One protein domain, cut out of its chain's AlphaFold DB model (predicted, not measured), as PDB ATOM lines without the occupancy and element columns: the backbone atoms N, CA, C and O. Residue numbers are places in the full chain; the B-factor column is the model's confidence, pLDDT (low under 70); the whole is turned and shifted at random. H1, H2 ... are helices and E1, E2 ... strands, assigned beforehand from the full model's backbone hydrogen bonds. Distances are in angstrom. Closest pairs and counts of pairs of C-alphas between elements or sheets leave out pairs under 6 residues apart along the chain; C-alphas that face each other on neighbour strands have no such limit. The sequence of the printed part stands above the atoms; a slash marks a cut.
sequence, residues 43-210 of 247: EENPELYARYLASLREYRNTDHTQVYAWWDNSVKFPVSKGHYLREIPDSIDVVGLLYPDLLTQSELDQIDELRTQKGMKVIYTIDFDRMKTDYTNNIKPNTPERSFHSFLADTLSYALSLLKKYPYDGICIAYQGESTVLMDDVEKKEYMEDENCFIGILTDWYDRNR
ATOM      1  N   GLU A  43     -32.818   2.040 124.715       84.81
ATOM      2  CA  GLU A  43     -32.325   1.543 126.005       84.81
ATOM      3  C   GLU A  43     -33.094   2.148 127.186       84.81
ATOM      4  O   GLU A  43     -33.364   1.465 128.173       84.81
ATOM      5  N   GLU A  44     -33.472   3.424 127.087       88.06
ATOM      6  CA  GLU A  44     -34.171   4.155 128.146       88.06
ATOM      7  C   GLU A  44     -35.639   3.741 128.275       88.06
ATOM      8  O   GLU A  44     -36.175   3.687 129.385       88.06
ATOM      9  N   ASN A  45     -36.310   3.450 127.154       91.88
ATOM     10  CA  ASN A  45     -37.701   3.010 127.151       91.88
ATOM     11  C   ASN A  45     -37.979   1.999 126.022       91.88
ATOM     12  O   ASN A  45     -38.609   2.337 125.009       91.88
ATOM     13  N   PRO A  46     -37.571   0.731 126.207       92.94
ATOM     14  CA  PRO A  46     -37.701  -0.296 125.176       92.94
ATOM     15  C   PRO A  46     -39.160  -0.579 124.789       92.94
ATOM     16  O   PRO A  46     -39.442  -0.896 123.635       92.94
ATOM     17  N   GLU A  47     -40.112  -0.436 125.719       94.44
ATOM     18  CA  GLU A  47     -41.537  -0.638 125.426       94.44
ATOM     19  C   GLU A  47     -42.085   0.461 124.504       94.44
ATOM     20  O   GLU A  47     -42.790   0.166 123.533       94.44
ATOM     21  N   LEU A  48     -41.744   1.728 124.773       94.50
ATOM     22  CA  LEU A  48     -42.131   2.848 123.914       94.50
ATOM     23  C   LEU A  48     -41.494   2.720 122.529       94.50
ATOM     24  O   LEU A  48     -42.183   2.915 121.527       94.50
ATOM     25  N   TYR A  49     -40.217   2.345 122.468       94.25
ATOM     26  CA  TYR A  49     -39.524   2.149 121.199       94.25
ATOM     27  C   TYR A  49     -40.125   1.001 120.376       94.25
ATOM     28  O   TYR A  49     -40.382   1.149 119.181       94.25
ATOM     29  N   ALA A  50     -40.471  -0.121 121.013       95.12
ATOM     30  CA  ALA A  50     -41.147  -1.224 120.333       95.12
ATOM     31  C   ALA A  50     -42.512  -0.806 119.753       95.12
ATOM     32  O   ALA A  50     -42.850  -1.185 118.626       95.12
ATOM     33  N   ARG A  51     -43.287   0.008 120.489       96.50
ATOM     34  CA  ARG A  51     -44.552   0.586 119.997       96.50
ATOM     35  C   ARG A  51     -44.328   1.545 118.831       96.50
ATOM     36  O   ARG A  51     -45.097   1.509 117.874       96.50
ATOM     37  N   TYR A  52     -43.278   2.360 118.894       95.88
ATOM     38  CA  TYR A  52     -42.888   3.249 117.806       95.88
ATOM     39  C   TYR A  52     -42.618   2.465 116.515       95.88
ATOM     40  O   TYR A  52     -43.282   2.701 115.506       95.88
ATOM     41  N   LEU A  53     -41.748   1.453 116.563       96.19
ATOM     42  CA  LEU A  53     -41.450   0.618 115.397       96.19
ATOM     43  C   LEU A  53     -42.692  -0.118 114.868       96.19
ATOM     44  O   LEU A  53     -42.877  -0.243 113.659       96.19
ATOM     45  N   ALA A  54     -43.581  -0.578 115.755       96.50
ATOM     46  CA  ALA A  54     -44.856  -1.164 115.341       96.50
ATOM     47  C   ALA A  54     -45.738  -0.156 114.591       96.50
ATOM     48  O   ALA A  54     -46.318  -0.512 113.569       96.50
ATOM     49  N   SER A  55     -45.791   1.099 115.048       96.62
ATOM     50  CA  SER A  55     -46.545   2.157 114.369       96.62
ATOM     51  C   SER A  55     -45.977   2.506 112.992       96.62
ATOM     52  O   SER A  55     -46.757   2.744 112.076       96.62
ATOM     53  N   LEU A  56     -44.648   2.456 112.808       96.00
ATOM     54  CA  LEU A  56     -44.024   2.642 111.492       96.00
ATOM     55  C   LEU A  56     -44.451   1.545 110.515       96.00
ATOM     56  O   LEU A  56     -44.844   1.834 109.386       96.00
ATOM     57  N   ARG A  57     -44.406   0.284 110.959       96.00
ATOM     58  CA  ARG A  57     -44.831  -0.857 110.139       96.00
ATOM     59  C   ARG A  57     -46.314  -0.781 109.791       96.00
ATOM     60  O   ARG A  57     -46.675  -1.060 108.654       96.00
ATOM     61  N   GLU A  58     -47.155  -0.390 110.746       96.19
ATOM     62  CA  GLU A  58     -48.590  -0.208 110.519       96.19
ATOM     63  C   GLU A  58     -48.857   0.922 109.520       96.19
ATOM     64  O   GLU A  58     -49.582   0.721 108.549       96.19
ATOM     65  N   TYR A  59     -48.214   2.080 109.705       95.00
ATOM     66  CA  TYR A  59     -48.348   3.239 108.820       95.00
ATOM     67  C   TYR A  59     -48.053   2.880 107.360       95.00
ATOM     68  O   TYR A  59     -48.828   3.231 106.472       95.00
ATOM     69  N   ARG A  60     -47.002   2.095 107.108       94.06
ATOM     70  CA  ARG A  60     -46.624   1.669 105.750       94.06
ATOM     71  C   ARG A  60     -47.646   0.761 105.064       94.06
ATOM     72  O   ARG A  60     -47.617   0.638 103.843       94.06
ATOM     73  N   ASN A  61     -48.551   0.141 105.824       91.56
ATOM     74  CA  ASN A  61     -49.654  -0.660 105.286       91.56
ATOM     75  C   ASN A  61     -50.931   0.164 105.042       91.56
ATOM     76  O   ASN A  61     -51.912  -0.375 104.530       91.56
ATOM     77  N   THR A  62     -50.940   1.448 105.408       94.19
ATOM     78  CA  THR A  62     -52.056   2.361 105.131       94.19
ATOM     79  C   THR A  62     -51.950   2.973 103.734       94.19
ATOM     80  O   THR A  62     -50.885   2.961 103.117       94.19
ATOM     81  N   ASP A  63     -53.050   3.542 103.241       95.56
ATOM     82  CA  ASP A  63     -53.036   4.363 102.030       95.56
ATOM     83  C   ASP A  63     -52.389   5.726 102.335       95.56
ATOM     84  O   ASP A  63     -52.969   6.573 103.017       95.56
ATOM     85  N   HIS A  64     -51.146   5.905 101.888       94.88
ATOM     86  CA  HIS A  64     -50.357   7.121 102.066       94.88
ATOM     87  C   HIS A  64     -49.483   7.376 100.832       94.88
ATOM     88  O   HIS A  64     -49.218   6.481 100.027       94.88
ATOM     89  N   THR A  65     -49.002   8.612 100.688       96.25
ATOM     90  CA  THR A  65     -48.044   8.955  99.632       96.25
ATOM     91  C   THR A  65     -46.717   8.254  99.886       96.25
ATOM     92  O   THR A  65     -46.015   8.608 100.832       96.25
ATOM     93  N   GLN A  66     -46.360   7.319  99.008       95.06
ATOM     94  CA  GLN A  66     -45.091   6.607  99.100       95.06
ATOM     95  C   GLN A  66     -43.909   7.490  98.699       95.06
ATOM     96  O   GLN A  66     -43.943   8.190  97.681       95.06
ATOM     97  N   VAL A  67     -42.831   7.405  99.470       96.38
ATOM     98  CA  VAL A  67     -41.582   8.129  99.235       96.38
ATOM     99  C   VAL A  67     -40.474   7.153  98.854       96.38
ATOM    100  O   VAL A  67     -40.121   6.248  99.612       96.38
ATOM    101  N   TYR A  68     -39.885   7.379  97.683       96.81
ATOM    102  CA  TYR A  68     -38.746   6.620  97.173       96.81
ATOM    103  C   TYR A  68     -37.481   7.474  97.272       96.81
ATOM    104  O   TYR A  68     -37.498   8.659  96.932       96.81
ATOM    105  N   ALA A  69     -36.377   6.871  97.706       96.25
ATOM    106  CA  ALA A  69     -35.072   7.523  97.760       96.25
ATOM    107  C   ALA A  69     -33.975   6.597  97.233       96.25
ATOM    108  O   ALA A  69     -34.066   5.380  97.367       96.25
ATOM    109  N   TRP A  70     -32.915   7.175  96.669       96.12
ATOM    110  CA  TRP A  70     -31.728   6.430  96.255       96.12
ATOM    111  C   TRP A  70     -30.576   6.695  97.213       96.12
ATOM    112  O   TRP A  70     -30.302   7.844  97.557       96.12
ATOM    113  N   TRP A  71     -29.913   5.623  97.632       95.19
ATOM    114  CA  TRP A  71     -28.861   5.652  98.635       95.19
ATOM    115  C   TRP A  71     -27.524   5.198  98.056       95.19
ATOM    116  O   TRP A  71     -27.404   4.104  97.494       95.19
ATOM    117  N   ASP A  72     -26.508   6.042  98.226       93.88
ATOM    118  CA  ASP A  72     -25.139   5.734  97.838       93.88
ATOM    119  C   ASP A  72     -24.469   4.844  98.890       93.88
ATOM    120  O   ASP A  72     -24.095   5.289  99.975       93.88
ATOM    121  N   ASN A  73     -24.310   3.567  98.551       94.44
ATOM    122  CA  ASN A  73     -23.585   2.584  99.349       94.44
ATOM    123  C   ASN A  73     -22.220   2.207  98.735       94.44
ATOM    124  O   ASN A  73     -21.758   1.073  98.890       94.44
ATOM    125  N   SER A  74     -21.561   3.131  98.027       93.38
ATOM    126  CA  SER A  74     -20.184   2.942  97.533       93.38
ATOM    127  C   SER A  74     -19.174   2.763  98.671       93.38
ATOM    128  O   SER A  74     -18.228   1.981  98.555       93.38
ATOM    129  N   VAL A  75     -19.382   3.454  99.796       91.50
ATOM    130  CA  VAL A  75     -18.511   3.384 100.974       91.50
ATOM    131  C   VAL A  75     -18.883   2.172 101.827       91.50
ATOM    132  O   VAL A  75     -19.809   2.213 102.629       91.50
ATOM    133  N   LYS A  76     -18.113   1.087 101.688       89.75
ATOM    134  CA  LYS A  76     -18.352  -0.186 102.398       89.75
ATOM    135  C   LYS A  76     -17.946  -0.193 103.874       89.75
ATOM    136  O   LYS A  76     -18.336  -1.089 104.614       89.75
ATOM    137  N   PHE A  77     -17.179   0.808 104.300       88.44
ATOM    138  CA  PHE A  77     -16.751   0.992 105.685       88.44
ATOM    139  C   PHE A  77     -17.236   2.358 106.181       88.44
ATOM    140  O   PHE A  77     -16.622   3.378 105.854       88.44
ATOM    141  N   PRO A  78     -18.359   2.406 106.919       86.50
ATOM    142  CA  PRO A  78     -18.947   3.650 107.394       86.50
ATOM    143  C   PRO A  78     -17.969   4.483 108.230       86.50
ATOM    144  O   PRO A  78     -17.400   4.001 109.205       86.50
ATOM    145  N   VAL A  79     -17.808   5.758 107.870       87.88
ATOM    146  CA  VAL A  79     -17.012   6.739 108.634       87.88
ATOM    147  C   VAL A  79     -17.891   7.727 109.403       87.88
ATOM    148  O   VAL A  79     -17.397   8.516 110.201       87.88
ATOM    149  N   SER A  80     -19.204   7.694 109.166       89.19
ATOM    150  CA  SER A  80     -20.196   8.522 109.848       89.19
ATOM    151  C   SER A  80     -21.531   7.783 109.953       89.19
ATOM    152  O   SER A  80     -21.761   6.807 109.235       89.19
ATOM    153  N   LYS A  81     -22.434   8.276 110.813       87.44
ATOM    154  CA  LYS A  81     -23.809   7.756 110.916       87.44
ATOM    155  C   LYS A  81     -24.536   7.772 109.569       87.44
ATOM    156  O   LYS A  81     -25.200   6.807 109.225       87.44
ATOM    157  N   GLY A  82     -24.319   8.810 108.764       88.19
ATOM    158  CA  GLY A  82     -24.943   8.955 107.449       88.19
ATOM    159  C   GLY A  82     -24.493   7.939 106.398       88.19
ATOM    160  O   GLY A  82     -24.950   8.033 105.273       88.19
ATOM    161  N   HIS A  83     -23.596   6.999 106.715       91.19
ATOM    162  CA  HIS A  83     -23.257   5.877 105.828       91.19
ATOM    163  C   HIS A  83     -23.972   4.571 106.213       91.19
ATOM    164  O   HIS A  83     -23.854   3.582 105.494       91.19
ATOM    165  N   TYR A  84     -24.698   4.544 107.333       93.31
ATOM    166  CA  TYR A  84     -25.454   3.373 107.767       93.31
ATOM    167  C   TYR A  84     -26.874   3.410 107.193       93.31
ATOM    168  O   TYR A  84     -27.601   4.385 107.368       93.31
ATOM    169  N   LEU A  85     -27.291   2.316 106.553       93.88
ATOM    170  CA  LEU A  85     -28.633   2.136 105.994       93.88
ATOM    171  C   LEU A  85     -29.728   2.268 107.059       93.88
ATOM    172  O   LEU A  85     -30.776   2.847 106.791       93.88
ATOM    173  N   ARG A  86     -29.484   1.802 108.289       92.19
ATOM    174  CA  ARG A  86     -30.455   1.934 109.394       92.19
ATOM    175  C   ARG A  86     -30.782   3.387 109.761       92.19
ATOM    176  O   ARG A  86     -31.830   3.645 110.347       92.19
ATOM    177  N   GLU A  87     -29.919   4.338 109.397       93.69
ATOM    178  CA  GLU A  87     -30.093   5.770 109.678       93.69
ATOM    179  C   GLU A  87     -30.890   6.493 108.572       93.69
ATOM    180  O   GLU A  87     -31.070   7.710 108.633       93.69
ATOM    181  N   ILE A  88     -31.398   5.764 107.566       95.12
ATOM    182  CA  ILE A  88     -32.334   6.315 106.580       95.12
ATOM    183  C   ILE A  88     -33.593   6.832 107.307       95.12
ATOM    184  O   ILE A  88     -34.155   6.099 108.128       95.12
ATOM    185  N   PRO A  89     -34.055   8.064 107.001       95.25
ATOM    186  CA  PRO A  89     -35.255   8.644 107.596       95.25
ATOM    187  C   PRO A  89     -36.492   7.744 107.509       95.25
ATOM    188  O   PRO A  89     -36.815   7.200 106.453       95.25
ATOM    189  N   ASP A  90     -37.247   7.672 108.605       95.50
ATOM    190  CA  ASP A  90     -38.392   6.760 108.737       95.50
ATOM    191  C   ASP A  90     -39.582   7.119 107.828       95.50
ATOM    192  O   ASP A  90     -40.463   6.285 107.620       95.50
ATOM    193  N   SER A  91     -39.582   8.321 107.238       94.31
ATOM    194  CA  SER A  91     -40.552   8.766 106.230       94.31
ATOM    195  C   SER A  91     -40.278   8.239 104.815       94.31
ATOM    196  O   SER A  91     -41.001   8.608 103.898       94.31
ATOM    197  N   ILE A  92     -39.201   7.475 104.598       97.00
ATOM    198  CA  ILE A  92     -38.885   6.856 103.301       97.00
ATOM    199  C   ILE A  92     -39.494   5.458 103.251       97.00
ATOM    200  O   ILE A  92     -39.193   4.622 104.103       97.00
ATOM    201  N   ASP A  93     -40.304   5.176 102.236       96.88
ATOM    202  CA  ASP A  93     -41.005   3.900 102.068       96.88
ATOM    203  C   ASP A  93     -40.143   2.837 101.403       96.88
ATOM    204  O   ASP A  93     -40.098   1.680 101.843       96.88
ATOM    205  N   VAL A  94     -39.419   3.263 100.373       97.44
ATOM    206  CA  VAL A  94     -38.588   2.400  99.545       97.44
ATOM    207  C   VAL A  94     -37.230   3.052  99.323       97.44
ATOM    208  O   VAL A  94     -37.139   4.188  98.854       97.44
ATOM    209  N   VAL A  95     -36.162   2.318  99.623       97.75
ATOM    210  CA  VAL A  95     -34.791   2.742  99.325       97.75
ATOM    211  C   VAL A  95     -34.213   1.929  98.169       97.75
ATOM    212  O   VAL A  95     -34.196   0.701  98.197       97.75
ATOM    213  N   GLY A  96     -33.712   2.622  97.150       97.31
ATOM    214  CA  GLY A  96     -32.935   2.056  96.054       97.31
ATOM    215  C   GLY A  96     -31.433   2.141  96.324       97.31
ATOM    216  O   GLY A  96     -30.905   3.238  96.488       97.31
ATOM    217  N   LEU A  97     -30.720   1.014  96.328       97.12
ATOM    218  CA  LEU A  97     -29.257   1.023  96.433       97.12
ATOM    219  C   LEU A  97     -28.607   1.339  95.082       97.12
ATOM    220  O   LEU A  97     -28.966   0.743  94.062       97.12
ATOM    221  N   LEU A  98     -27.626   2.245  95.086       94.81
ATOM    222  CA  LEU A  98     -26.853   2.589  93.886       94.81
ATOM    223  C   LEU A  98     -25.821   1.516  93.507       94.81
ATOM    224  O   LEU A  98     -25.527   1.346  92.326       94.81
ATOM    225  N   TYR A  99     -25.295   0.775  94.488       95.75
ATOM    226  CA  TYR A  99     -24.332  -0.311  94.288       95.75
ATOM    227  C   TYR A  99     -24.926  -1.631  94.804       95.75
ATOM    228  O   TYR A  99     -24.713  -1.995  95.965       95.75
ATOM    229  N   PRO A 100     -25.699  -2.347  93.963       96.00
ATOM    230  CA  PRO A 100     -26.510  -3.481  94.401       96.00
ATOM    231  C   PRO A 100     -25.781  -4.832  94.460       96.00
ATOM    232  O   PRO A 100     -26.392  -5.860  94.740       96.00
ATOM    233  N   ASP A 101     -24.481  -4.862  94.169       95.88
ATOM    234  CA  ASP A 101     -23.650  -6.051  94.367       95.88
ATOM    235  C   ASP A 101     -22.546  -5.775  95.395       95.88
ATOM    236  O   ASP A 101     -22.297  -4.633  95.788       95.88
ATOM    237  N   LEU A 102     -21.879  -6.847  95.830       95.12
ATOM    238  CA  LEU A 102     -20.775  -6.824  96.786       95.12
ATOM    239  C   LEU A 102     -21.178  -6.184  98.121       95.12
ATOM    240  O   LEU A 102     -20.395  -5.461  98.738       95.12
ATOM    241  N   LEU A 103     -22.409  -6.466  98.562       96.12
ATOM    242  CA  LEU A 103     -22.876  -6.072  99.885       96.12
ATOM    243  C   LEU A 103     -22.040  -6.756 100.969       96.12
ATOM    244  O   LEU A 103     -21.801  -7.966 100.931       96.12
ATOM    245  N   THR A 104     -21.615  -5.966 101.944       96.31
ATOM    246  CA  THR A 104     -20.971  -6.429 103.172       96.31
ATOM    247  C   THR A 104     -21.987  -7.092 104.099       96.31
ATOM    248  O   THR A 104     -23.188  -6.838 104.008       96.31
ATOM    249  N   GLN A 105     -21.512  -7.898 105.054       96.00
ATOM    250  CA  GLN A 105     -22.398  -8.476 106.071       96.00
ATOM    251  C   GLN A 105     -23.145  -7.389 106.857       96.00
ATOM    252  O   GLN A 105     -24.339  -7.516 107.086       96.00
ATOM    253  N   SER A 106     -22.474  -6.277 107.176       95.19
ATOM    254  CA  SER A 106     -23.106  -5.150 107.867       95.19
ATOM    255  C   SER A 106     -24.234  -4.509 107.051       95.19
ATOM    256  O   SER A 106     -25.244  -4.119 107.627       95.19
ATOM    257  N   GLU A 107     -24.097  -4.401 105.725       96.81
ATOM    258  CA  GLU A 107     -25.192  -3.933 104.865       96.81
ATOM    259  C   GLU A 107     -26.356  -4.931 104.857       96.81
ATOM    260  O   GLU A 107     -27.506  -4.510 104.922       96.81
ATOM    261  N   LEU A 108     -26.080  -6.239 104.822       97.81
ATOM    262  CA  LEU A 108     -27.122  -7.273 104.860       97.81
ATOM    263  C   LEU A 108     -27.913  -7.249 106.171       97.81
ATOM    264  O   LEU A 108     -29.141  -7.297 106.133       97.81
ATOM    265  N   ASP A 109     -27.223  -7.118 107.303       97.50
ATOM    266  CA  ASP A 109     -27.853  -7.042 108.623       97.50
ATOM    267  C   ASP A 109     -28.742  -5.791 108.734       97.50
ATOM    268  O   ASP A 109     -29.867  -5.854 109.224       97.50
ATOM    269  N   GLN A 110     -28.284  -4.656 108.197       97.19
ATOM    270  CA  GLN A 110     -29.071  -3.421 108.187       97.19
ATOM    271  C   GLN A 110     -30.249  -3.467 107.207       97.19
ATOM    272  O   GLN A 110     -31.288  -2.874 107.484       97.19
ATOM    273  N   ILE A 111     -30.129  -4.164 106.072       97.69
ATOM    274  CA  ILE A 111     -31.275  -4.415 105.183       97.69
ATOM    275  C   ILE A 111     -32.340  -5.227 105.927       97.69
ATOM    276  O   ILE A 111     -33.527  -4.920 105.815       97.69
ATOM    277  N   ASP A 112     -31.939  -6.232 106.708       97.81
ATOM    278  CA  ASP A 112     -32.872  -6.988 107.543       97.81
ATOM    279  C   ASP A 112     -33.515  -6.106 108.626       97.81
ATOM    280  O   ASP A 112     -34.733  -6.147 108.795       97.81
ATOM    281  N   GLU A 113     -32.745  -5.235 109.284       96.62
ATOM    282  CA  GLU A 113     -33.254  -4.255 110.257       96.62
ATOM    283  C   GLU A 113     -34.300  -3.317 109.631       96.62
ATOM    284  O   GLU A 113     -35.413  -3.183 110.145       96.62
ATOM    285  N   LEU A 114     -33.996  -2.718 108.476       96.88
ATOM    286  CA  LEU A 114     -34.923  -1.845 107.751       96.88
ATOM    287  C   LEU A 114     -36.240  -2.556 107.415       96.88
ATOM    288  O   LEU A 114     -37.321  -1.988 107.597       96.88
ATOM    289  N   ARG A 115     -36.162  -3.811 106.969       95.94
ATOM    290  CA  ARG A 115     -37.331  -4.594 106.550       95.94
ATOM    291  C   ARG A 115     -38.155  -5.070 107.741       95.94
ATOM    292  O   ARG A 115     -39.371  -4.899 107.758       95.94
ATOM    293  N   THR A 116     -37.506  -5.647 108.747       95.69
ATOM    294  CA  THR A 116     -38.182  -6.283 109.887       95.69
ATOM    295  C   THR A 116     -38.623  -5.276 110.944       95.69
ATOM    296  O   THR A 116     -39.708  -5.420 111.509       95.69
ATOM    297  N   GLN A 117     -37.823  -4.240 111.202       95.00
ATOM    298  CA  GLN A 117     -38.110  -3.258 112.242       95.00
ATOM    299  C   GLN A 117     -38.886  -2.068 111.696       95.00
ATOM    300  O   GLN A 117     -39.906  -1.703 112.279       95.00
ATOM    301  N   LYS A 118     -38.453  -1.488 110.573       95.12
ATOM    302  CA  LYS A 118     -39.077  -0.270 110.030       95.12
ATOM    303  C   LYS A 118     -40.147  -0.545 108.977       95.12
ATOM    304  O   LYS A 118     -40.968   0.329 108.731       95.12
ATOM    305  N   GLY A 119     -40.180  -1.744 108.390       95.56
ATOM    306  CA  GLY A 119     -41.098  -2.087 107.296       95.56
ATOM    307  C   GLY A 119     -40.713  -1.455 105.954       95.56
ATOM    308  O   GLY A 119     -41.556  -1.349 105.066       95.56
ATOM    309  N   MET A 120     -39.469  -0.994 105.808       96.12
ATOM    310  CA  MET A 120     -38.972  -0.352 104.592       96.12
ATOM    311  C   MET A 120     -38.594  -1.392 103.545       96.12
ATOM    312  O   MET A 120     -37.981  -2.410 103.871       96.12
ATOM    313  N   LYS A 121     -38.940  -1.125 102.284       97.12
ATOM    314  CA  LYS A 121     -38.542  -1.984 101.165       97.12
ATOM    315  C   LYS A 121     -37.185  -1.551 100.627       97.12
ATOM    316  O   LYS A 121     -36.927  -0.356 100.477       97.12
ATOM    317  N   VAL A 122     -36.347  -2.519 100.282       97.75
ATOM    318  CA  VAL A 122     -35.031  -2.275  99.681       97.75
ATOM    319  C   VAL A 122     -35.021  -2.808  98.255       97.75
ATOM    320  O   VAL A 122     -35.253  -3.994  98.018       97.75
ATOM    321  N   ILE A 123     -34.734  -1.936  97.294       97.56
ATOM    322  CA  ILE A 123     -34.682  -2.252  95.863       97.56
ATOM    323  C   ILE A 123     -33.339  -1.825  95.261       97.56
ATOM    324  O   ILE A 123     -32.490  -1.229  95.923       97.56
ATOM    325  N   TYR A 124     -33.155  -2.092  93.974       97.19
ATOM    326  CA  TYR A 124     -32.092  -1.497  93.165       97.19
ATOM    327  C   TYR A 124     -32.607  -1.160  91.771       97.19
ATOM    328  O   TYR A 124     -33.679  -1.613  91.376       97.19
ATOM    329  N   THR A 125     -31.863  -0.331  91.041       94.81
ATOM    330  CA  THR A 125     -32.286   0.156  89.720       94.81
ATOM    331  C   THR A 125     -31.520  -0.540  88.601       94.81
ATOM    332  O   THR A 125     -30.296  -0.640  88.649       94.81
ATOM    333  N   ILE A 126     -32.252  -1.006  87.592       95.31
ATOM    334  CA  ILE A 126     -31.734  -1.403  86.284       95.31
ATOM    335  C   ILE A 126     -32.015  -0.236  85.341       95.31
ATOM    336  O   ILE A 126     -33.174   0.090  85.103       95.31
ATOM    337  N   ASP A 127     -30.961   0.401  84.846       94.06
ATOM    338  CA  ASP A 127     -31.043   1.650  84.086       94.06
ATOM    339  C   ASP A 127     -30.509   1.438  82.668       94.06
ATOM    340  O   ASP A 127     -29.325   1.141  82.474       94.06
ATOM    341  N   PHE A 128     -31.403   1.548  81.686       93.62
ATOM    342  CA  PHE A 128     -31.076   1.329  80.280       93.62
ATOM    343  C   PHE A 128     -30.085   2.364  79.741       93.62
ATOM    344  O   PHE A 128     -29.091   1.997  79.108       93.62
ATOM    345  N   ASP A 129     -30.314   3.642  80.028       91.88
ATOM    346  CA  ASP A 129     -29.504   4.749  79.516       91.88
ATOM    347  C   ASP A 129     -28.093   4.704  80.094       91.88
ATOM    348  O   ASP A 129     -27.097   4.922  79.389       91.88
ATOM    349  N   ARG A 130     -27.981   4.317  81.369       92.44
ATOM    350  CA  ARG A 130     -26.691   4.032  81.994       92.44
ATOM    351  C   ARG A 130     -25.982   2.868  81.311       92.44
ATOM    352  O   ARG A 130     -24.802   2.999  81.001       92.44
ATOM    353  N   MET A 131     -26.672   1.761  81.028       94.75
ATOM    354  CA  MET A 131     -26.071   0.623  80.316       94.75
ATOM    355  C   MET A 131     -25.608   1.010  78.905       94.75
ATOM    356  O   MET A 131     -24.512   0.620  78.495       94.75
ATOM    357  N   LYS A 132     -26.393   1.806  78.172       93.25
ATOM    358  CA  LYS A 132     -26.021   2.320  76.844       93.25
ATOM    359  C   LYS A 132     -24.798   3.238  76.915       93.25
ATOM    360  O   LYS A 132     -23.874   3.110  76.104       93.25
ATOM    361  N   THR A 133     -24.748   4.104  77.925       94.50
ATOM    362  CA  THR A 133     -23.604   4.987  78.201       94.50
ATOM    363  C   THR A 133     -22.351   4.185  78.555       94.50
ATOM    364  O   THR A 133     -21.287   4.417  77.977       94.50
ATOM    365  N   ASP A 134     -22.468   3.204  79.451       94.81
ATOM    366  CA  ASP A 134     -21.363   2.334  79.860       94.81
ATOM    367  C   ASP A 134     -20.837   1.515  78.676       94.81
ATOM    368  O   ASP A 134     -19.621   1.409  78.488       94.81
ATOM    369  N   TYR A 135     -21.728   0.996  77.827       95.94
ATOM    370  CA  TYR A 135     -21.329   0.310  76.604       95.94
ATOM    371  C   TYR A 135     -20.528   1.228  75.683       95.94
ATOM    372  O   TYR A 135     -19.411   0.885  75.297       95.94
ATOM    373  N   THR A 136     -21.074   2.399  75.360       95.31
ATOM    374  CA  THR A 136     -20.481   3.332  74.392       95.31
ATOM    375  C   THR A 136     -19.121   3.844  74.860       95.31
ATOM    376  O   THR A 136     -18.174   3.883  74.075       95.31
ATOM    377  N   ASN A 137     -19.000   4.182  76.145       97.19
ATOM    378  CA  ASN A 137     -17.807   4.834  76.682       97.19
ATOM    379  C   ASN A 137     -16.738   3.849  77.164       97.19
ATOM    380  O   ASN A 137     -15.551   4.158  77.075       97.19
ATOM    381  N   ASN A 138     -17.129   2.673  77.668       95.50
ATOM    382  CA  ASN A 138     -16.203   1.766  78.352       95.50
ATOM    383  C   ASN A 138     -16.063   0.402  77.670       95.50
ATOM    384  O   ASN A 138     -14.987  -0.191  77.728       95.50
ATOM    385  N   ILE A 139     -17.109  -0.118  77.021       96.19
ATOM    386  CA  ILE A 139     -17.076  -1.471  76.437       96.19
ATOM    387  C   ILE A 139     -16.690  -1.427  74.962       96.19
ATOM    388  O   ILE A 139     -15.735  -2.087  74.566       96.19
ATOM    389  N   LYS A 140     -17.378  -0.621  74.149       95.12
ATOM    390  CA  LYS A 140     -17.141  -0.511  72.705       95.12
ATOM    391  C   LYS A 140     -15.692  -0.140  72.356       95.12
ATOM    392  O   LYS A 140     -15.161  -0.763  71.438       95.12
ATOM    393  N   PRO A 141     -15.018   0.791  73.061       96.38
ATOM    394  CA  PRO A 141     -13.631   1.137  72.741       96.38
ATOM    395  C   PRO A 141     -12.636   0.017  73.068       96.38
ATOM    396  O   PRO A 141     -11.616  -0.114  72.396       96.38
ATOM    397  N   ASN A 142     -12.933  -0.797  74.085       95.06
ATOM    398  CA  ASN A 142     -12.048  -1.858  74.574       95.06
ATOM    399  C   ASN A 142     -12.368  -3.238  73.973       95.06
ATOM    400  O   ASN A 142     -11.554  -4.156  74.056       95.06
ATOM    401  N   THR A 143     -13.559  -3.406  73.401       94.69
ATOM    402  CA  THR A 143     -14.064  -4.664  72.832       94.69
ATOM    403  C   THR A 143     -14.952  -4.350  71.616       94.69
ATOM    404  O   THR A 143     -16.177  -4.507  71.673       94.69
ATOM    405  N   PRO A 144     -14.371  -3.836  70.516       92.00
ATOM    406  CA  PRO A 144     -15.124  -3.297  69.378       92.00
ATOM    407  C   PRO A 144     -16.014  -4.326  68.667       92.00
ATOM    408  O   PRO A 144     -17.031  -3.950  68.073       92.00
ATOM    409  N   GLU A 145     -15.663  -5.606  68.743       95.06
ATOM    410  CA  GLU A 145     -16.401  -6.740  68.186       95.06
ATOM    411  C   GLU A 145     -17.666  -7.100  68.975       95.06
ATOM    412  O   GLU A 145     -18.577  -7.719  68.422       95.06
ATOM    413  N   ARG A 146     -17.756  -6.707  70.252       93.75
ATOM    414  CA  ARG A 146     -18.931  -6.992  71.078       93.75
ATOM    415  C   ARG A 146     -20.067  -6.061  70.679       93.75
ATOM    416  O   ARG A 146     -19.919  -4.840  70.728       93.75
ATOM    417  N   SER A 147     -21.212  -6.624  70.301       93.56
ATOM    418  CA  SER A 147     -22.420  -5.851  69.986       93.56
ATOM    419  C   SER A 147     -23.094  -5.323  71.253       93.56
ATOM    420  O   SER A 147     -22.964  -5.936  72.318       93.56
ATOM    421  N   PHE A 148     -23.864  -4.239  71.134       93.88
ATOM    422  CA  PHE A 148     -24.633  -3.707  72.258       93.88
ATOM    423  C   PHE A 148     -25.628  -4.742  72.789       93.88
ATOM    424  O   PHE A 148     -25.615  -5.025  73.980       93.88
ATOM    425  N   HIS A 149     -26.377  -5.416  71.910       93.31
ATOM    426  CA  HIS A 149     -27.318  -6.472  72.299       93.31
ATOM    427  C   HIS A 149     -26.674  -7.607  73.112       93.31
ATOM    428  O   HIS A 149     -27.251  -8.056  74.099       93.31
ATOM    429  N   SER A 150     -25.469  -8.066  72.741       94.38
ATOM    430  CA  SER A 150     -24.777  -9.107  73.522       94.38
ATOM    431  C   SER A 150     -24.366  -8.602  74.910       94.38
ATOM    432  O   SER A 150     -24.591  -9.279  75.909       94.38
ATOM    433  N   PHE A 151     -23.826  -7.383  74.990       96.00
ATOM    434  CA  PHE A 151     -23.512  -6.732  76.260       96.00
ATOM    435  C   PHE A 151     -24.760  -6.536  77.131       96.00
ATOM    436  O   PHE A 151     -24.719  -6.827  78.327       96.00
ATOM    437  N   LEU A 152     -25.858  -6.076  76.536       95.31
ATOM    438  CA  LEU A 152     -27.119  -5.817  77.213       95.31
ATOM    439  C   LEU A 152     -27.707  -7.109  77.787       95.31
ATOM    440  O   LEU A 152     -28.070  -7.141  78.960       95.31
ATOM    441  N   ALA A 153     -27.732  -8.190  77.000       93.44
ATOM    442  CA  ALA A 153     -28.227  -9.491  77.441       93.44
ATOM    443  C   ALA A 153     -27.444 -10.044  78.641       93.44
ATOM    444  O   ALA A 153     -28.051 -10.486  79.622       93.44
ATOM    445  N   ASP A 154     -26.110  -9.974  78.597       94.69
ATOM    446  CA  ASP A 154     -25.253 -10.426  79.698       94.69
ATOM    447  C   ASP A 154     -25.449  -9.560  80.949       94.69
ATOM    448  O   ASP A 154     -25.630 -10.075  82.058       94.69
ATOM    449  N   THR A 155     -25.455  -8.236  80.770       95.06
ATOM    450  CA  THR A 155     -25.551  -7.269  81.871       95.06
ATOM    451  C   THR A 155     -26.915  -7.332  82.551       95.06
ATOM    452  O   THR A 155     -26.978  -7.354  83.779       95.06
ATOM    453  N   LEU A 156     -28.004  -7.446  81.785       95.12
ATOM    454  CA  LEU A 156     -29.349  -7.649  82.327       95.12
ATOM    455  C   LEU A 156     -29.473  -8.984  83.049       95.12
ATOM    456  O   LEU A 156     -30.004  -9.026  84.156       95.12
ATOM    457  N   SER A 157     -28.964 -10.067  82.459       93.62
ATOM    458  CA  SER A 157     -29.009 -11.390  83.091       93.62
ATOM    459  C   SER A 157     -28.306 -11.381  84.447       93.62
ATOM    460  O   SER A 157     -28.830 -11.916  85.426       93.62
ATOM    461  N   TYR A 158     -27.147 -10.724  84.526       95.81
ATOM    462  CA  TYR A 158     -26.434 -10.525  85.780       95.81
ATOM    463  C   TYR A 158     -27.210  -9.618  86.745       95.81
ATOM    464  O   TYR A 158     -27.440 -10.025  87.885       95.81
ATOM    465  N   ALA A 159     -27.684  -8.451  86.298       95.81
ATOM    466  CA  ALA A 159     -28.438  -7.523  87.137       95.81
ATOM    467  C   ALA A 159     -29.683  -8.190  87.735       95.81
ATOM    468  O   ALA A 159     -29.912  -8.087  88.932       95.81
ATOM    469  N   LEU A 160     -30.441  -8.953  86.949       94.56
ATOM    470  CA  LEU A 160     -31.623  -9.695  87.400       94.56
ATOM    471  C   LEU A 160     -31.276 -10.864  88.334       94.56
ATOM    472  O   LEU A 160     -32.102 -11.274  89.150       94.56
ATOM    473  N   SER A 161     -30.058 -11.407  88.254       94.38
ATOM    474  CA  SER A 161     -29.606 -12.457  89.175       94.38
ATOM    475  C   SER A 161     -29.426 -11.953  90.613       94.38
ATOM    476  O   SER A 161     -29.539 -12.747  91.550       94.38
ATOM    477  N   LEU A 162     -29.224 -10.642  90.811       96.06
ATOM    478  CA  LEU A 162     -29.031 -10.046  92.138       96.06
ATOM    479  C   LEU A 162     -30.263 -10.205  93.040       96.06
ATOM    480  O   LEU A 162     -30.098 -10.439  94.234       96.06
ATOM    481  N   LEU A 163     -31.479 -10.218  92.478       93.25
ATOM    482  CA  LEU A 163     -32.714 -10.543  93.211       93.25
ATOM    483  C   LEU A 163     -32.698 -11.936  93.862       93.25
ATOM    484  O   LEU A 163     -33.388 -12.165  94.853       93.25
ATOM    485  N   LYS A 164     -31.940 -12.886  93.298       91.62
ATOM    486  CA  LYS A 164     -31.768 -14.231  93.874       91.62
ATOM    487  C   LYS A 164     -30.619 -14.283  94.875       91.62
ATOM    488  O   LYS A 164     -30.631 -15.126  95.767       91.62
ATOM    489  N   LYS A 165     -29.617 -13.422  94.693       95.56
ATOM    490  CA  LYS A 165     -28.398 -13.379  95.506       95.56
ATOM    491  C   LYS A 165     -28.607 -12.646  96.831       95.56
ATOM    492  O   LYS A 165     -28.022 -13.044  97.833       95.56
ATOM    493  N   TYR A 166     -29.430 -11.601  96.833       96.81
ATOM    494  CA  TYR A 166     -29.591 -10.680  97.956       96.81
ATOM    495  C   TYR A 166     -31.059 -10.518  98.369       96.81
ATOM    496  O   TYR A 166     -31.957 -10.768  97.563       96.81
ATOM    497  N   PRO A 167     -31.331 -10.088  99.618       94.69
ATOM    498  CA  PRO A 167     -32.685  -9.974 100.157       94.69
ATOM    499  C   PRO A 167     -33.424  -8.708  99.680       94.69
ATOM    500  O   PRO A 167     -34.100  -8.053 100.467       94.69
ATOM    501  N   TYR A 168     -33.303  -8.365  98.396       96.44
ATOM    502  CA  TYR A 168     -34.047  -7.266  97.785       96.44
ATOM    503  C   TYR A 168     -35.539  -7.590  97.682       96.44
ATOM    504  O   TYR A 168     -35.931  -8.727  97.398       96.44
ATOM    505  N   ASP A 169     -36.374  -6.571  97.866       94.81
ATOM    506  CA  ASP A 169     -37.831  -6.663  97.766       94.81
ATOM    507  C   ASP A 169     -38.332  -6.458  96.326       94.81
ATOM    508  O   ASP A 169     -39.460  -6.832  96.001       94.81
ATOM    509  N   GLY A 170     -37.490  -5.907  95.446       92.06
ATOM    510  CA  GLY A 170     -37.819  -5.683  94.043       92.06
ATOM    511  C   GLY A 170     -36.726  -4.963  93.255       92.06
ATOM    512  O   GLY A 170     -35.612  -4.749  93.735       92.06
ATOM    513  N   ILE A 171     -37.080  -4.592  92.025       94.12
ATOM    514  CA  ILE A 171     -36.246  -3.842  91.083       94.12
ATOM    515  C   ILE A 171     -37.013  -2.630  90.566       94.12
ATOM    516  O   ILE A 171     -38.184  -2.740  90.228       94.12
ATOM    517  N   CYS A 172     -36.333  -1.496  90.457       93.50
ATOM    518  CA  CYS A 172     -36.790  -0.353  89.679       93.50
ATOM    519  C   CYS A 172     -36.210  -0.463  88.266       93.50
ATOM    520  O   CYS A 172     -35.033  -0.793  88.105       93.50
ATOM    521  N   ILE A 173     -37.021  -0.190  87.248       93.12
ATOM    522  CA  ILE A 173     -36.581  -0.173  85.852       93.12
ATOM    523  C   ILE A 173     -36.603   1.285  85.401       93.12
ATOM    524  O   ILE A 173     -37.668   1.899  85.328       93.12
ATOM    525  N   ALA A 174     -35.425   1.836  85.125       91.88
ATOM    526  CA  ALA A 174     -35.258   3.181  84.602       91.88
ATOM    527  C   ALA A 174     -35.031   3.122  83.088       91.88
ATOM    528  O   ALA A 174     -34.175   2.383  82.593       91.88
ATOM    529  N   TYR A 175     -35.846   3.888  82.372       89.31
ATOM    530  CA  TYR A 175     -35.826   3.980  80.924       89.31
ATOM    531  C   TYR A 175     -36.301   5.373  80.508       89.31
ATOM    532  O   TYR A 175     -37.434   5.756  80.819       89.31
ATOM    533  N   GLN A 176     -35.445   6.129  79.827       87.75
ATOM    534  CA  GLN A 176     -35.780   7.424  79.255       87.75
ATOM    535  C   GLN A 176     -36.039   7.257  77.752       87.75
ATOM    536  O   GLN A 176     -35.116   7.114  76.959       87.75
ATOM    537  N   GLY A 177     -37.308   7.303  77.346       84.25
ATOM    538  CA  GLY A 177     -37.654   7.272  75.924       84.25
ATOM    539  C   GLY A 177     -37.187   8.534  75.190       84.25
ATOM    540  O   GLY A 177     -37.280   9.646  75.727       84.25
ATOM    541  N   GLU A 178     -36.738   8.370  73.948       84.38
ATOM    542  CA  GLU A 178     -36.371   9.471  73.056       84.38
ATOM    543  C   GLU A 178     -37.445   9.711  71.986       84.38
ATOM    544  O   GLU A 178     -38.145   8.805  71.529       84.38
ATOM    545  N   SER A 179     -37.593  10.969  71.559       85.00
ATOM    546  CA  SER A 179     -38.509  11.308  70.470       85.00
ATOM    547  C   SER A 179     -37.936  10.858  69.129       85.00
ATOM    548  O   SER A 179     -36.905  11.359  68.686       85.00
ATOM    549  N   THR A 180     -38.662   9.988  68.430       86.75
ATOM    550  CA  THR A 180     -38.256   9.480  67.107       86.75
ATOM    551  C   THR A 180     -38.551  10.441  65.952       86.75
ATOM    552  O   THR A 180     -38.305  10.109  64.797       86.75
ATOM    553  N   VAL A 181     -39.096  11.633  66.229       88.50
ATOM    554  CA  VAL A 181     -39.552  12.587  65.197       88.50
ATOM    555  C   VAL A 181     -38.401  13.133  64.348       88.50
ATOM    556  O   VAL A 181     -38.602  13.430  63.174       88.50
ATOM    557  N   LEU A 182     -37.218  13.289  64.943       90.31
ATOM    558  CA  LEU A 182     -36.037  13.855  64.279       90.31
ATOM    559  C   LEU A 182     -34.990  12.801  63.897       90.31
ATOM    560  O   LEU A 182     -33.967  13.173  63.332       90.31
ATOM    561  N   MET A 183     -35.241  11.529  64.212       92.88
ATOM    562  CA  MET A 183     -34.351  10.425  63.856       92.88
ATOM    563  C   MET A 183     -34.529  10.074  62.381       92.88
ATOM    564  O   MET A 183     -35.660  10.052  61.881       92.88
ATOM    565  N   ASP A 184     -33.435   9.762  61.694       94.81
ATOM    566  CA  ASP A 184     -33.532   9.155  60.368       94.81
ATOM    567  C   ASP A 184     -33.980   7.678  60.440       94.81
ATOM    568  O   ASP A 184     -34.116   7.092  61.515       94.81
ATOM    569  N   ASP A 185     -34.256   7.065  59.284       93.62
ATOM    570  CA  ASP A 185     -34.766   5.688  59.224       93.62
ATOM    571  C   ASP A 185     -33.797   4.653  59.824       93.62
ATOM    572  O   ASP A 185     -34.238   3.616  60.331       93.62
ATOM    573  N   VAL A 186     -32.486   4.905  59.761       92.69
ATOM    574  CA  VAL A 186     -31.454   4.008  60.297       92.69
ATOM    575  C   VAL A 186     -31.370   4.170  61.809       92.69
ATOM    576  O   VAL A 186     -31.480   3.175  62.526       92.69
ATOM    577  N   GLU A 187     -31.255   5.408  62.287       90.12
ATOM    578  CA  GLU A 187     -31.217   5.746  63.714       90.12
ATOM    579  C   GLU A 187     -32.473   5.253  64.432       90.12
ATOM    580  O   GLU A 187     -32.398   4.605  65.477       90.12
ATOM    581  N   LYS A 188     -33.641   5.490  63.833       91.81
ATOM    582  CA  LYS A 188     -34.922   5.052  64.382       91.81
ATOM    583  C   LYS A 188     -35.009   3.534  64.472       91.81
ATOM    584  O   LYS A 188     -35.527   3.009  65.457       91.81
ATOM    585  N   LYS A 189     -34.530   2.821  63.449       92.56
ATOM    586  CA  LYS A 189     -34.525   1.357  63.454       92.56
ATOM    587  C   LYS A 189     -33.626   0.815  64.567       92.56
ATOM    588  O   LYS A 189     -34.067  -0.068  65.293       92.56
ATOM    589  N   GLU A 190     -32.415   1.347  64.711       90.19
ATOM    590  CA  GLU A 190     -31.483   0.945  65.772       90.19
ATOM    591  C   GLU A 190     -32.065   1.234  67.163       90.19
ATOM    592  O   GLU A 190     -32.120   0.339  68.003       90.19
ATOM    593  N   TYR A 191     -32.617   2.434  67.373       89.75
ATOM    594  CA  TYR A 191     -33.299   2.805  68.615       89.75
ATOM    595  C   TYR A 191     -34.423   1.819  68.980       89.75
ATOM    596  O   TYR A 191     -34.505   1.354  70.117       89.75
ATOM    597  N   MET A 192     -35.270   1.457  68.008       90.94
ATOM    598  CA  MET A 192     -36.355   0.500  68.232       90.94
ATOM    599  C   MET A 192     -35.843  -0.920  68.500       90.94
ATOM    600  O   MET A 192     -36.446  -1.638  69.295       90.94
ATOM    601  N   GLU A 193     -34.778  -1.367  67.832       92.75
ATOM    602  CA  GLU A 193     -34.183  -2.688  68.081       92.75
ATOM    603  C   GLU A 193     -33.608  -2.775  69.503       92.75
ATOM    604  O   GLU A 193     -33.903  -3.741  70.216       92.75
ATOM    605  N   ASP A 194     -32.901  -1.735  69.946       91.62
ATOM    606  CA  ASP A 194     -32.354  -1.630  71.299       91.62
ATOM    607  C   ASP A 194     -33.463  -1.637  72.371       91.62
ATOM    608  O   ASP A 194     -33.398  -2.407  73.337       91.62
ATOM    609  N   GLU A 195     -34.502  -0.809  72.191       90.19
ATOM    610  CA  GLU A 195     -35.659  -0.719  73.095       90.19
ATOM    611  C   GLU A 195     -36.377  -2.073  73.198       90.19
ATOM    612  O   GLU A 195     -36.605  -2.590  74.298       90.19
ATOM    613  N   ASN A 196     -36.669  -2.697  72.053       91.88
ATOM    614  CA  ASN A 196     -37.329  -3.999  72.009       91.88
ATOM    615  C   ASN A 196     -36.478  -5.098  72.653       91.88
ATOM    616  O   ASN A 196     -37.025  -5.992  73.303       91.88
ATOM    617  N   CYS A 197     -35.152  -5.041  72.504       92.31
ATOM    618  CA  CYS A 197     -34.247  -5.981  73.155       92.31
ATOM    619  C   CYS A 197     -34.328  -5.848  74.683       92.31
ATOM    620  O   CYS A 197     -34.567  -6.840  75.377       92.31
ATOM    621  N   PHE A 198     -34.205  -4.624  75.207       93.88
ATOM    622  CA  PHE A 198     -34.261  -4.347  76.644       93.88
ATOM    623  C   PHE A 198     -35.600  -4.765  77.265       93.88
ATOM    624  O   PHE A 198     -35.639  -5.576  78.196       93.88
ATOM    625  N   ILE A 199     -36.708  -4.255  76.719       91.94
ATOM    626  CA  ILE A 199     -38.059  -4.527  77.228       91.94
ATOM    627  C   ILE A 199     -38.428  -6.002  77.041       91.94
ATOM    628  O   ILE A 199     -39.050  -6.599  77.925       91.94
ATOM    629  N   GLY A 200     -38.011  -6.617  75.931       92.50
ATOM    630  CA  GLY A 200     -38.240  -8.033  75.652       92.50
ATOM    631  C   GLY A 200     -37.585  -8.948  76.686       92.50
ATOM    632  O   GLY A 200     -38.250  -9.836  77.220       92.50
ATOM    633  N   ILE A 201     -36.317  -8.697  77.035       92.38
ATOM    634  CA  ILE A 201     -35.596  -9.471  78.061       92.38
ATOM    635  C   ILE A 201     -36.274  -9.336  79.429       92.38
ATOM    636  O   ILE A 201     -36.455 -10.334  80.132       92.38
ATOM    637  N   LEU A 202     -36.665  -8.117  79.812       92.06
ATOM    638  CA  LEU A 202     -37.328  -7.861  81.093       92.06
ATOM    639  C   LEU A 202     -38.709  -8.521  81.172       92.06
ATOM    640  O   LEU A 202     -39.047  -9.102  82.203       92.06
ATOM    641  N   THR A 203     -39.478  -8.475  80.083       90.81
ATOM    642  CA  THR A 203     -40.805  -9.102  79.999       90.81
ATOM    643  C   THR A 203     -40.701 -10.621  80.088       90.81
ATOM    644  O   THR A 203     -41.384 -11.231  80.909       90.81
ATOM    645  N   ASP A 204     -39.790 -11.233  79.323       91.31
ATOM    646  CA  ASP A 204     -39.534 -12.676  79.387       91.31
ATOM    647  C   ASP A 204     -39.083 -13.110  80.790       91.31
ATOM    648  O   ASP A 204     -39.572 -14.101  81.342       91.31
ATOM    649  N   TRP A 205     -38.176 -12.351  81.413       90.25
ATOM    650  CA  TRP A 205     -37.774 -12.628  82.786       90.25
ATOM    651  C   TRP A 205     -38.959 -12.510  83.751       90.25
ATOM    652  O   TRP A 205     -39.151 -13.399  84.582       90.25
ATOM    653  N   TYR A 206     -39.773 -11.462  83.641       87.12
ATOM    654  CA  TYR A 206     -40.934 -11.268  84.505       87.12
ATOM    655  C   TYR A 206     -41.931 -12.426  84.375       87.12
ATOM    656  O   TYR A 206     -42.350 -12.988  85.387       87.12
ATOM    657  N   ASP A 207     -42.229 -12.873  83.155       88.88
ATOM    658  CA  ASP A 207     -43.130 -14.002  82.912       88.88
ATOM    659  C   ASP A 207     -42.599 -15.314  83.498       88.88
ATOM    660  O   ASP A 207     -43.350 -16.067  84.126       88.88
ATOM    661  N   ARG A 208     -41.287 -15.557  83.405       87.06
ATOM    662  CA  ARG A 208     -40.642 -16.729  84.020       87.06
ATOM    663  C   ARG A 208     -40.594 -16.678  85.549       87.06
ATOM    664  O   ARG A 208     -40.409 -17.721  86.175       87.06
ATOM    665  N   ASN A 209     -40.748 -15.500  86.158       82.62
ATOM    666  CA  ASN A 209     -40.624 -15.296  87.607       82.62
ATOM    667  C   ASN A 209     -41.925 -14.795  88.277       82.62
ATOM    668  O   ASN A 209     -41.938 -14.569  89.488       82.62
ATOM    669  N   ARG A 210     -43.042 -14.706  87.536       67.94
ATOM    670  CA  ARG A 210     -44.367 -14.223  87.991       67.94
ATOM    671  C   ARG A 210     -44.943 -14.963  89.210       67.94
ATOM    672  O   ARG A 210     -45.779 -14.412  89.917       67.94
TER     673      ARG A 210
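AT A GLANCE: This is residues 43 to 210 of the 247 residues of an uncharacterized protein of Alistipes sp. An54 (UniProt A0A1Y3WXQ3). A small, strongly twisted sheet of four strands lies midway along an elongated domain, with H2 packed on E2 and E3 and H4 along E3 and E4. At one end H1 meets the last residues of H2 about at a right angle, and residues 43 to 49 stick out there; at the other end are H3 and the long H5, which runs side by side with H4. The printed part has 168 residues with five named helices and four named strands, in the order H1 E1 E2 H2 E3 H3 H4 E4 H5. The sheet's order is E1 E2 E3 E4, all parallel, and the class is mixed, helices and strands. The whole is loose, with a radius of gyration of the C-alphas of 19.8 A and spans of 68 by 36 by 31 A.

IN THESE COORDINATES: The sheet's strands are E1, residues 68 to 71, E2, residues 94 to 97, E3, residues 121 to 127 and 19.0 A long, and E4, residues 170 to 174 and 13.2 A long. H1, residues 46 to 60, begins at C-alpha 46 (-37.701, -0.296, 125.176) and is 21.5 A long. H2 holds residues 105 to 118, 19.0 A; H3 holds residues 128 to 139, 14.8 A; H4 holds residues 148 to 165, 25.5 A. H5, residues 185 to 209, is 35.8 A long and ends at C-alpha 209 (-40.624, -15.296, 87.607).

HOW THE PARTS SIT: E1 and E4 are edge strands. N 71 and O 96 of E1 and E2 are 2.8 A apart, N 95 and O 121 of E2 and E3 2.9 A, and N 172 and O 124 of E4 and E3 2.8 A, within hydrogen-bond range. E2, H2, E3 and E3, H3 H4, E4 are strand-helix-strand units, two parallel neighbour strands with helices between, each with a right-handed crossover. H2 and H4 on one face of the sheet make two layers. H4 runs along the strands, at 15 degrees to E4 on the local plane, with a height over the sheet of 9.5 A. H4 and H5 touch at a shallow tilt of 23 degrees, the same way; their closest C-alphas, of His 149 and Cys 197, are 7.0 A apart. H3 and H4 touch at a steep tilt of 62 degrees, opposite ways, with the C-alphas of Tyr 135 and Phe 148 closest at 6.8 A. H1 touches H2 with residues 53 to 57 alone, about perpendicular at 80 degrees; the closest C-alphas, of Arg 57 and Lys 118, are 5.8 A apart. H1 and H5 are apart. In H1, H2, H3 and H5 every O i to N i+4 pair is within hydrogen-bond range; in H4, 12 of 14 are.

THE WHOLE: The C-alphas of Glu 44 and Asp 185, the two farthest apart, are 68.9 A from each other. The printed part has no cut. The link from E1 to E2, residues 72 to 93, is long. The mean pLDDT of the printed part is 93.5, and residue 210 is under 70.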